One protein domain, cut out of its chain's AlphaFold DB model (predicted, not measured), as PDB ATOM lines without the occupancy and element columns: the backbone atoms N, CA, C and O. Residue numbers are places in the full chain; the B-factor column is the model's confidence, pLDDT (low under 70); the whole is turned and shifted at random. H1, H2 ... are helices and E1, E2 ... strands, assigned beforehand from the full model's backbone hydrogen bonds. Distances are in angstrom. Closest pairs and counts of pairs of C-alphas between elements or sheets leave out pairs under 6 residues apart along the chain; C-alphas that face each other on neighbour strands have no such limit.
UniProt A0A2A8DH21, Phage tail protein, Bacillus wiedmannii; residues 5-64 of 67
ATOM      1  N   ILE A   5      13.238 -25.588 109.489       87.25
ATOM      2  CA  ILE A   5      11.998 -25.521 110.255       87.25
ATOM      3  C   ILE A   5      10.870 -25.271 109.257       87.25
ATOM      4  O   ILE A   5      10.787 -24.208 108.645       87.25
ATOM      5  N   GLN A   6      10.006 -26.263 109.071       87.44
ATOM      6  CA  GLN A   6       8.894 -26.191 108.124       87.44
ATOM      7  C   GLN A   6       7.580 -25.858 108.837       87.44
ATOM      8  O   GLN A   6       7.350 -26.291 109.964       87.44
ATOM      9  N   ARG A   7       6.686 -25.142 108.142       80.88
ATOM     10  CA  ARG A   7       5.301 -24.848 108.564       80.88
ATOM     11  C   ARG A   7       5.170 -24.089 109.890       80.88
ATOM     12  O   ARG A   7       4.115 -24.156 110.520       80.88
ATOM     13  N   ILE A   8       6.176 -23.316 110.289       82.94
ATOM     14  CA  ILE A   8       6.039 -22.406 111.430       82.94
ATOM     15  C   ILE A   8       5.111 -21.256 111.021       82.94
ATOM     16  O   ILE A   8       5.481 -20.390 110.235       82.94
ATOM     17  N   ASN A   9       3.847 -21.312 111.450       84.50
ATOM     18  CA  ASN A   9       2.786 -20.398 111.001       84.50
ATOM     19  C   ASN A   9       2.690 -20.274 109.461       84.50
ATOM     20  O   ASN A   9       2.491 -19.189 108.921       84.50
ATOM     21  N   GLY A  10       2.881 -21.388 108.743       88.62
ATOM     22  CA  GLY A  10       2.862 -21.428 107.273       88.62
ATOM     23  C   GLY A  10       4.174 -21.025 106.586       88.62
ATOM     24  O   GLY A  10       4.274 -21.141 105.367       88.62
ATOM     25  N   GLN A  11       5.195 -20.613 107.338       90.19
ATOM     26  CA  GLN A  11       6.505 -20.245 106.799       90.19
ATOM     27  C   GLN A  11       7.507 -21.402 106.882       90.19
ATOM     28  O   GLN A  11       7.360 -22.333 107.678       90.19
ATOM     29  N   THR A  12       8.539 -21.335 106.043       92.81
ATOM     30  CA  THR A  12       9.708 -22.217 106.112       92.81
ATOM     31  C   THR A  12      10.928 -21.378 106.450       92.81
ATOM     32  O   THR A  12      11.189 -20.379 105.782       92.81
ATOM     33  N   ILE A  13      11.665 -21.782 107.479       90.75
ATOM     34  CA  ILE A  13      12.883 -21.120 107.941       90.75
ATOM     35  C   ILE A  13      14.036 -22.102 107.773       90.75
ATOM     36  O   ILE A  13      14.072 -23.145 108.422       90.75
ATOM     37  N   ASP A  14      14.992 -21.757 106.921       91.50
ATOM     38  CA  ASP A  14      16.286 -22.432 106.869       91.50
ATOM     39  C   ASP A  14      17.286 -21.630 107.706       91.50
ATOM     40  O   ASP A  14      17.555 -20.463 107.409       91.50
ATOM     41  N   ILE A  15      17.827 -22.242 108.763       89.88
ATOM     42  CA  ILE A  15      18.737 -21.543 109.682       89.88
ATOM     43  C   ILE A  15      20.059 -21.144 109.011       89.88
ATOM     44  O   ILE A  15      20.726 -20.219 109.476       89.88
ATOM     45  N   SER A  16      20.436 -21.803 107.910       86.94
ATOM     46  CA  SER A  16      21.664 -21.485 107.180       86.94
ATOM     47  C   SER A  16      21.625 -20.094 106.538       86.94
ATOM     48  O   SER A  16      22.669 -19.453 106.428       86.94
ATOM     49  N   ASN A  17      20.429 -19.571 106.247       89.19
ATOM     50  CA  ASN A  17      20.227 -18.202 105.759       89.19
ATOM     51  C   ASN A  17      20.569 -17.124 106.806       89.19
ATOM     52  O   ASN A  17      20.647 -15.947 106.468       89.19
ATOM     53  N   TYR A  18      20.774 -17.510 108.069       88.12
ATOM     54  CA  TYR A  18      20.998 -16.596 109.194       88.12
ATOM     55  C   TYR A  18      22.405 -16.713 109.795       88.12
ATOM     56  O   TYR A  18      22.612 -16.363 110.955       88.12
ATOM     57  N   ASN A  19      23.383 -17.237 109.044       87.69
ATOM     58  CA  ASN A  19      24.740 -17.521 109.542       87.69
ATOM     59  C   ASN A  19      24.759 -18.426 110.793       87.69
ATOM     60  O   ASN A  19      25.705 -18.400 111.589       87.69
ATOM     61  N   LEU A  20      23.715 -19.242 110.967       89.94
ATOM     62  CA  LEU A  20      23.641 -20.246 112.016       89.94
ATOM     63  C   LEU A  20      24.096 -21.588 111.457       89.94
ATOM     64  O   LEU A  20      23.589 -22.084 110.449       89.94
ATOM     65  N   ARG A  21      25.039 -22.211 112.157       90.56
ATOM     66  CA  ARG A  21      25.477 -23.576 111.883       90.56
ATOM     67  C   ARG A  21      24.915 -24.505 112.948       90.56
ATOM     68  O   ARG A  21      25.175 -24.307 114.133       90.56
ATOM     69  N   LEU A  22      24.192 -25.536 112.518       92.62
ATOM     70  CA  LEU A  22      23.728 -26.591 113.413       92.62
ATOM     71  C   LEU A  22      24.932 -27.338 114.003       92.62
ATOM     72  O   LEU A  22      25.817 -27.776 113.262       92.62
ATOM     73  N   VAL A  23      24.954 -27.463 115.327       92.75
ATOM     74  CA  VAL A  23      25.941 -28.246 116.082       92.75
ATOM     75  C   VAL A  23      25.336 -29.588 116.463       92.75
ATOM     76  O   VAL A  23      25.932 -30.625 116.195       92.75
ATOM     77  N   GLU A  24      24.129 -29.562 117.022       91.38
ATOM     78  CA  GLU A  24      23.431 -30.743 117.517       91.38
ATOM     79  C   GLU A  24      21.927 -30.582 117.304       91.38
ATOM     80  O   GLU A  24      21.383 -29.482 117.436       91.38
ATOM     81  N   PHE A  25      21.258 -31.680 116.966       90.56
ATOM     82  CA  PHE A  25      19.806 -31.745 116.905       90.56
ATOM     83  C   PHE A  25      19.343 -32.990 117.648       90.56
ATOM     84  O   PHE A  25      19.600 -34.103 117.193       90.56
ATOM     85  N   ASP A  26      18.676 -32.769 118.777       88.25
ATOM     86  CA  ASP A  26      18.202 -33.811 119.681       88.25
ATOM     87  C   ASP A  26      16.682 -33.664 119.860       88.25
ATOM     88  O   ASP A  26      16.200 -32.785 120.590       88.25
ATOM     89  N   PRO A  27      15.886 -34.421 119.090       84.25
ATOM     90  CA  PRO A  27      14.444 -34.376 119.202       84.25
ATOM     91  C   PRO A  27      13.975 -35.356 120.286       84.25
ATOM     92  O   PRO A  27      13.958 -36.565 120.045       84.25
ATOM     93  N   ASP A  28      13.501 -34.832 121.423       83.44
ATOM     94  CA  ASP A  28      13.004 -35.648 122.539       83.44
ATOM     95  C   ASP A  28      11.960 -36.672 122.074       83.44
ATOM     96  O   ASP A  28      11.204 -36.460 121.111       83.44
ATOM     97  N   SER A  29      11.894 -37.793 122.791       82.50
ATOM     98  CA  SER A  29      10.817 -38.764 122.608       82.50
ATOM     99  C   SER A  29       9.467 -38.140 122.989       82.50
ATOM    100  O   SER A  29       9.415 -37.290 123.879       82.50
ATOM    101  N   PRO A  30       8.358 -38.529 122.334       81.88
ATOM    102  CA  PRO A  30       7.036 -38.099 122.765       81.88
ATOM    103  C   PRO A  30       6.798 -38.519 124.219       81.88
ATOM    104  O   PRO A  30       7.058 -39.664 124.590       81.88
ATOM    105  N   GLU A  31       6.296 -37.605 125.041       82.44
ATOM    106  CA  GLU A  31       5.814 -37.963 126.373       82.44
ATOM    107  C   GLU A  31       4.479 -38.705 126.227       82.44
ATOM    108  O   GLU A  31       3.613 -38.257 125.481       82.44
ATOM    109  N   TYR A  32       4.273 -39.815 126.934       84.56
ATOM    110  CA  TYR A  32       2.989 -40.521 126.943       84.56
ATOM    111  C   TYR A  32       2.352 -40.388 128.321       84.56
ATOM    112  O   TYR A  32       2.980 -40.672 129.339       84.56
ATOM    113  N   LYS A  33       1.097 -39.938 128.355       84.12
ATOM    114  CA  LYS A  33       0.283 -39.902 129.571       84.12
ATOM    115  C   LYS A  33      -0.777 -40.984 129.469       84.12
ATOM    116  O   LYS A  33      -1.792 -40.792 128.796       84.12
ATOM    117  N   THR A  34      -0.512 -42.113 130.110       86.38
ATOM    118  CA  THR A  34      -1.459 -43.227 130.198       86.38
ATOM    119  C   THR A  34      -2.375 -43.030 131.396       86.38
ATOM    120  O   THR A  34      -1.935 -42.559 132.447       86.38
ATOM    121  N   ARG A  35      -3.660 -43.340 131.226       87.25
ATOM    122  CA  ARG A  35      -4.648 -43.304 132.305       87.25
ATOM    123  C   ARG A  35      -5.016 -44.728 132.681       87.25
ATOM    124  O   ARG A  35      -5.379 -45.509 131.811       87.25
ATOM    125  N   TYR A  36      -4.942 -45.015 133.972       87.06
ATOM    126  CA  TYR A  36      -5.312 -46.301 134.541       87.06
ATOM    127  C   TYR A  36      -6.427 -46.101 135.562       87.06
ATOM    128  O   TYR A  36      -6.481 -45.055 136.213       87.06
ATOM    129  N   GLU A  37      -7.298 -47.094 135.688       86.38
ATOM    130  CA  GLU A  37      -8.329 -47.154 136.720       86.38
ATOM    131  C   GLU A  37      -8.255 -48.498 137.439       86.38
ATOM    132  O   GLU A  37      -8.192 -49.551 136.800       86.38
ATOM    133  N   ASP A  38      -8.245 -48.451 138.768       80.50
ATOM    134  CA  ASP A  38      -8.267 -49.645 139.603       80.50
ATOM    135  C   ASP A  38      -9.717 -50.100 139.794       80.50
ATOM    136  O   ASP A  38     -10.600 -49.297 140.103       80.50
ATOM    137  N   VAL A  39      -9.966 -51.399 139.623       84.00
ATOM    138  CA  VAL A  39     -11.293 -51.993 139.821       84.00
ATOM    139  C   VAL A  39     -11.307 -52.735 141.150       84.00
ATOM    140  O   VAL A  39     -10.514 -53.648 141.374       84.00
ATOM    141  N   GLU A  40     -12.225 -52.352 142.038       82.56
ATOM    142  CA  GLU A  40     -12.335 -52.951 143.367       82.56
ATOM    143  C   GLU A  40     -12.592 -54.466 143.277       82.56
ATOM    144  O   GLU A  40     -13.526 -54.925 142.618       82.56
ATOM    145  N   GLY A  41     -11.744 -55.251 143.947       82.88
ATOM    146  CA  GLY A  41     -11.834 -56.713 143.973       82.88
ATOM    147  C   GLY A  41     -11.126 -57.440 142.821       82.88
ATOM    148  O   GLY A  41     -11.187 -58.668 142.777       82.88
ATOM    149  N   ALA A  42     -10.443 -56.724 141.923       77.81
ATOM    150  CA  ALA A  42      -9.613 -57.303 140.868       77.81
ATOM    151  C   ALA A  42      -8.130 -56.944 141.060       77.81
ATOM    152  O   ALA A  42      -7.802 -55.837 141.479       77.81
ATOM    153  N   ASP A  43      -7.231 -57.877 140.730       83.19
ATOM    154  CA  ASP A  43      -5.792 -57.600 140.698       83.19
ATOM    155  C   ASP A  43      -5.413 -56.933 139.369       83.19
ATOM    156  O   ASP A  43      -5.573 -57.516 138.292       83.19
ATOM    157  N   GLY A  44      -4.870 -55.719 139.460       82.12
ATOM    158  CA  GLY A  44      -4.393 -54.929 138.324       82.12
ATOM    159  C   GLY A  44      -5.240 -53.689 138.037       82.12
ATOM    160  O   GLY A  44      -6.201 -53.392 138.738       82.12
ATOM    161  N   ALA A  45      -4.859 -52.967 136.982       84.38
ATOM    162  CA  ALA A  45      -5.513 -51.732 136.563       84.38
ATOM    163  C   ALA A  45      -5.975 -51.823 135.105       84.38
ATOM    164  O   ALA A  45      -5.312 -52.430 134.257       84.38
ATOM    165  N   VAL A  46      -7.108 -51.200 134.806       84.62
ATOM    166  CA  VAL A  46      -7.665 -51.107 133.457       84.62
ATOM    167  C   VAL A  46      -7.024 -49.924 132.738       84.62
ATOM    168  O   VAL A  46      -7.062 -48.797 133.228       84.62
ATOM    169  N   ASP A  47      -6.437 -50.170 131.565       87.38
ATOM    170  CA  ASP A  47      -5.925 -49.111 130.692       87.38
ATOM    171  C   ASP A  47      -7.095 -48.384 130.013       87.38
ATOM    172  O   ASP A  47      -7.814 -48.950 129.185       87.38
ATOM    173  N   LEU A  48      -7.284 -47.113 130.366       88.12
ATOM    174  CA  LEU A  48      -8.300 -46.226 129.793       88.12
ATOM    175  C   LEU A  48      -7.802 -45.500 128.531       88.12
ATOM    176  O   LEU A  48      -8.493 -44.638 127.974       88.12
ATOM    177  N   GLY A  49      -6.588 -45.819 128.090       86.75
ATOM    178  CA  GLY A  49      -5.921 -45.271 126.926       86.75
ATOM    179  C   GLY A  49      -4.811 -44.279 127.270       86.75
ATOM    180  O   GLY A  49      -4.712 -43.718 128.368       86.75
ATOM    181  N   ALA A  50      -3.989 -44.005 126.258       85.44
ATOM    182  CA  ALA A  50      -2.858 -43.093 126.342       85.44
ATOM    183  C   ALA A  50      -3.070 -41.844 125.483       85.44
ATOM    184  O   ALA A  50      -3.552 -41.907 124.353       85.44
ATOM    185  N   THR A  51      -2.665 -40.691 126.013       86.00
ATOM    186  CA  THR A  51      -2.553 -39.449 125.240       86.00
ATOM    187  C   THR A  51      -1.084 -39.139 124.990       86.00
ATOM    188  O   THR A  51      -0.261 -39.237 125.902       86.00
ATOM    189  N   ILE A  52      -0.759 -38.739 123.760       82.75
ATOM    190  CA  ILE A  52       0.578 -38.255 123.413       82.75
ATOM    191  C   ILE A  52       0.694 -36.801 123.877       82.75
ATOM    192  O   ILE A  52      -0.099 -35.941 123.496       82.75
ATOM    193  N   GLY A  53       1.665 -36.548 124.740       80.06
ATOM    194  CA  GLY A  53       2.045 -35.238 125.240       80.06
ATOM    195  C   GLY A  53       2.829 -34.413 124.222       80.06
ATOM    196  O   GLY A  53       3.031 -34.790 123.067       80.06
ATOM    197  N   ILE A  54       3.273 -33.239 124.662       82.31
ATOM    198  CA  ILE A  54       4.018 -32.313 123.810       82.31
ATOM    199  C   ILE A  54       5.412 -32.889 123.560       82.31
ATOM    200  O   ILE A  54       6.158 -33.150 124.500       82.31
ATOM    201  N   ARG A  55       5.791 -33.024 122.289       82.81
ATOM    202  CA  ARG A  55       7.169 -33.335 121.908       82.81
ATOM    203  C   ARG A  55       7.994 -32.053 121.881       82.81
ATOM    204  O   ARG A  55       7.654 -31.121 121.150       82.81
ATOM    205  N   LYS A  56       9.087 -32.008 122.638       85.25
ATOM    206  CA  LYS A  56      10.047 -30.898 122.589       85.25
ATOM    207  C   LYS A  56      11.125 -31.207 121.551       85.25
ATOM    208  O   LYS A  56      11.598 -32.330 121.443       85.25
ATOM    209  N   LEU A  57      11.483 -30.213 120.745       88.44
ATOM    210  CA  LEU A  57      12.556 -30.328 119.760       88.44
ATOM    211  C   LEU A  57      13.674 -29.379 120.177       88.44
ATOM    212  O   LEU A  57      13.431 -28.176 120.299       88.44
ATOM    213  N   LYS A  58      14.882 -29.904 120.394       89.88
ATOM    214  CA  LYS A  58      16.037 -29.107 120.803       89.88
ATOM    215  C   LYS A  58      17.079 -29.085 119.691       89.88
ATOM    216  O   LYS A  58      17.485 -30.116 119.164       89.88
ATOM    217  N   ALA A  59      17.523 -27.885 119.344       91.19
ATOM    218  CA  ALA A  59      18.630 -27.669 118.425       91.19
ATOM    219  C   ALA A  59      19.669 -26.774 119.098       91.19
ATOM    220  O   ALA A  59      19.318 -25.762 119.707       91.19
ATOM    221  N   ILE A  60      20.941 -27.135 118.972       92.12
ATOM    222  CA  ILE A  60      22.068 -26.313 119.403       92.12
ATOM    223  C   ILE A  60      22.732 -25.760 118.149       92.12
ATOM    224  O   ILE A  60      23.148 -26.513 117.265       92.12
ATOM    225  N   CYS A  61      22.835 -24.436 118.072       92.50
ATOM    226  CA  CYS A  61      23.392 -23.728 116.926       92.50
ATOM    227  C   CYS A  61      24.583 -22.871 117.351       92.50
ATOM    228  O   CYS A  61      24.585 -22.269 118.423       92.50
ATOM    229  N   LYS A  62      25.581 -22.771 116.471       92.06
ATOM    230  CA  LYS A  62      26.687 -21.822 116.585       92.06
ATOM    231  C   LYS A  62      26.455 -20.673 115.614       92.06
ATOM    232  O   LYS A  62      26.248 -20.907 114.424       92.06
ATOM    233  N   ILE A  63      26.548 -19.449 116.120       91.31
ATOM    234  CA  ILE A  63      26.605 -18.238 115.300       91.31
ATOM    235  C   ILE A  63      28.064 -17.876 115.022       91.31
ATOM    236  O   ILE A  63      28.956 -18.127 115.836       91.31
ATOM    237  N   SER A  64      28.337 -17.333 113.844       84.12
ATOM    238  CA  SER A  64      29.635 -16.746 113.516       84.12
ATOM    239  C   SER A  64      29.390 -15.414 112.824       84.12
ATOM    240  O   SER A  64      28.697 -15.366 111.813       84.12
TER     241      SER A  64
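This is residues 5 to 64 of the 67 residues of the protein "Phage tail protein" of Bacillus wiedmannii (UniProt A0A2A8DH21). A long, narrow two-stranded ribbon makes the length: E3 and E6 side by side at one end, and the hairpin E4 and E5 carrying the ribbon on to its far turn. At the other end the short helix H1 makes a corner, from which the small hairpin E1 and E2 folds back as the short arm of an open V, with residues 7 to 12 sticking out. The printed part has 60 residues, in the order E1, E2, H1, E3, E4, E5, E6, with three antiparallel two-stranded sheets. The class is mostly strand. The whole is an extended rod, spanning 65 by 25 by 8 A, with a radius of gyration of the C-alphas of 20.3 A.

E3, residues 20 to 27, is 18.3 A long and E6, residues 57 to 63, 19.1 A; C-alpha 63 stands at (26.605, -18.238, 115.300). E4, residues 32 to 38, measures 19.2 A and E5, residues 45 to 52, 19.8 A. E1 is residues 5 to 8, with C-alpha 5 at (11.998, -25.521, 110.255); E2 is residues 11 to 14, and H1 residues 15 to 18.

E3 and E6 are antiparallel at 161 degrees, with N 23 and O 60 within hydrogen-bond range at 2.8 A. E3 bends by 68 degrees at residue 23. The hairpin E4 and E5 is antiparallel at 161 degrees, with N 46 and O 37 at 2.8 A; E5 bends by 54 degrees at residue 48. E3 and E4 are apart, and so are E5 and E6. The hairpin E1 and E2 is antiparallel at 166 degrees, with N 5 and O 13 at 2.8 A. Both its strands are apart from E3 and E6. The closest C-alphas of H1 and E3, Ile 15 and Arg 21, are 7.4 A apart. H1 is too short for an O i to N i+4 pair; its one O i to N i+3 pair is within range.

The two C-alphas farthest apart, Gly 41 and Ser 64, are 65.2 A apart. The printed part has no cut and no long link. Its mean pLDDT is 86.6, and no printed residue is under 70.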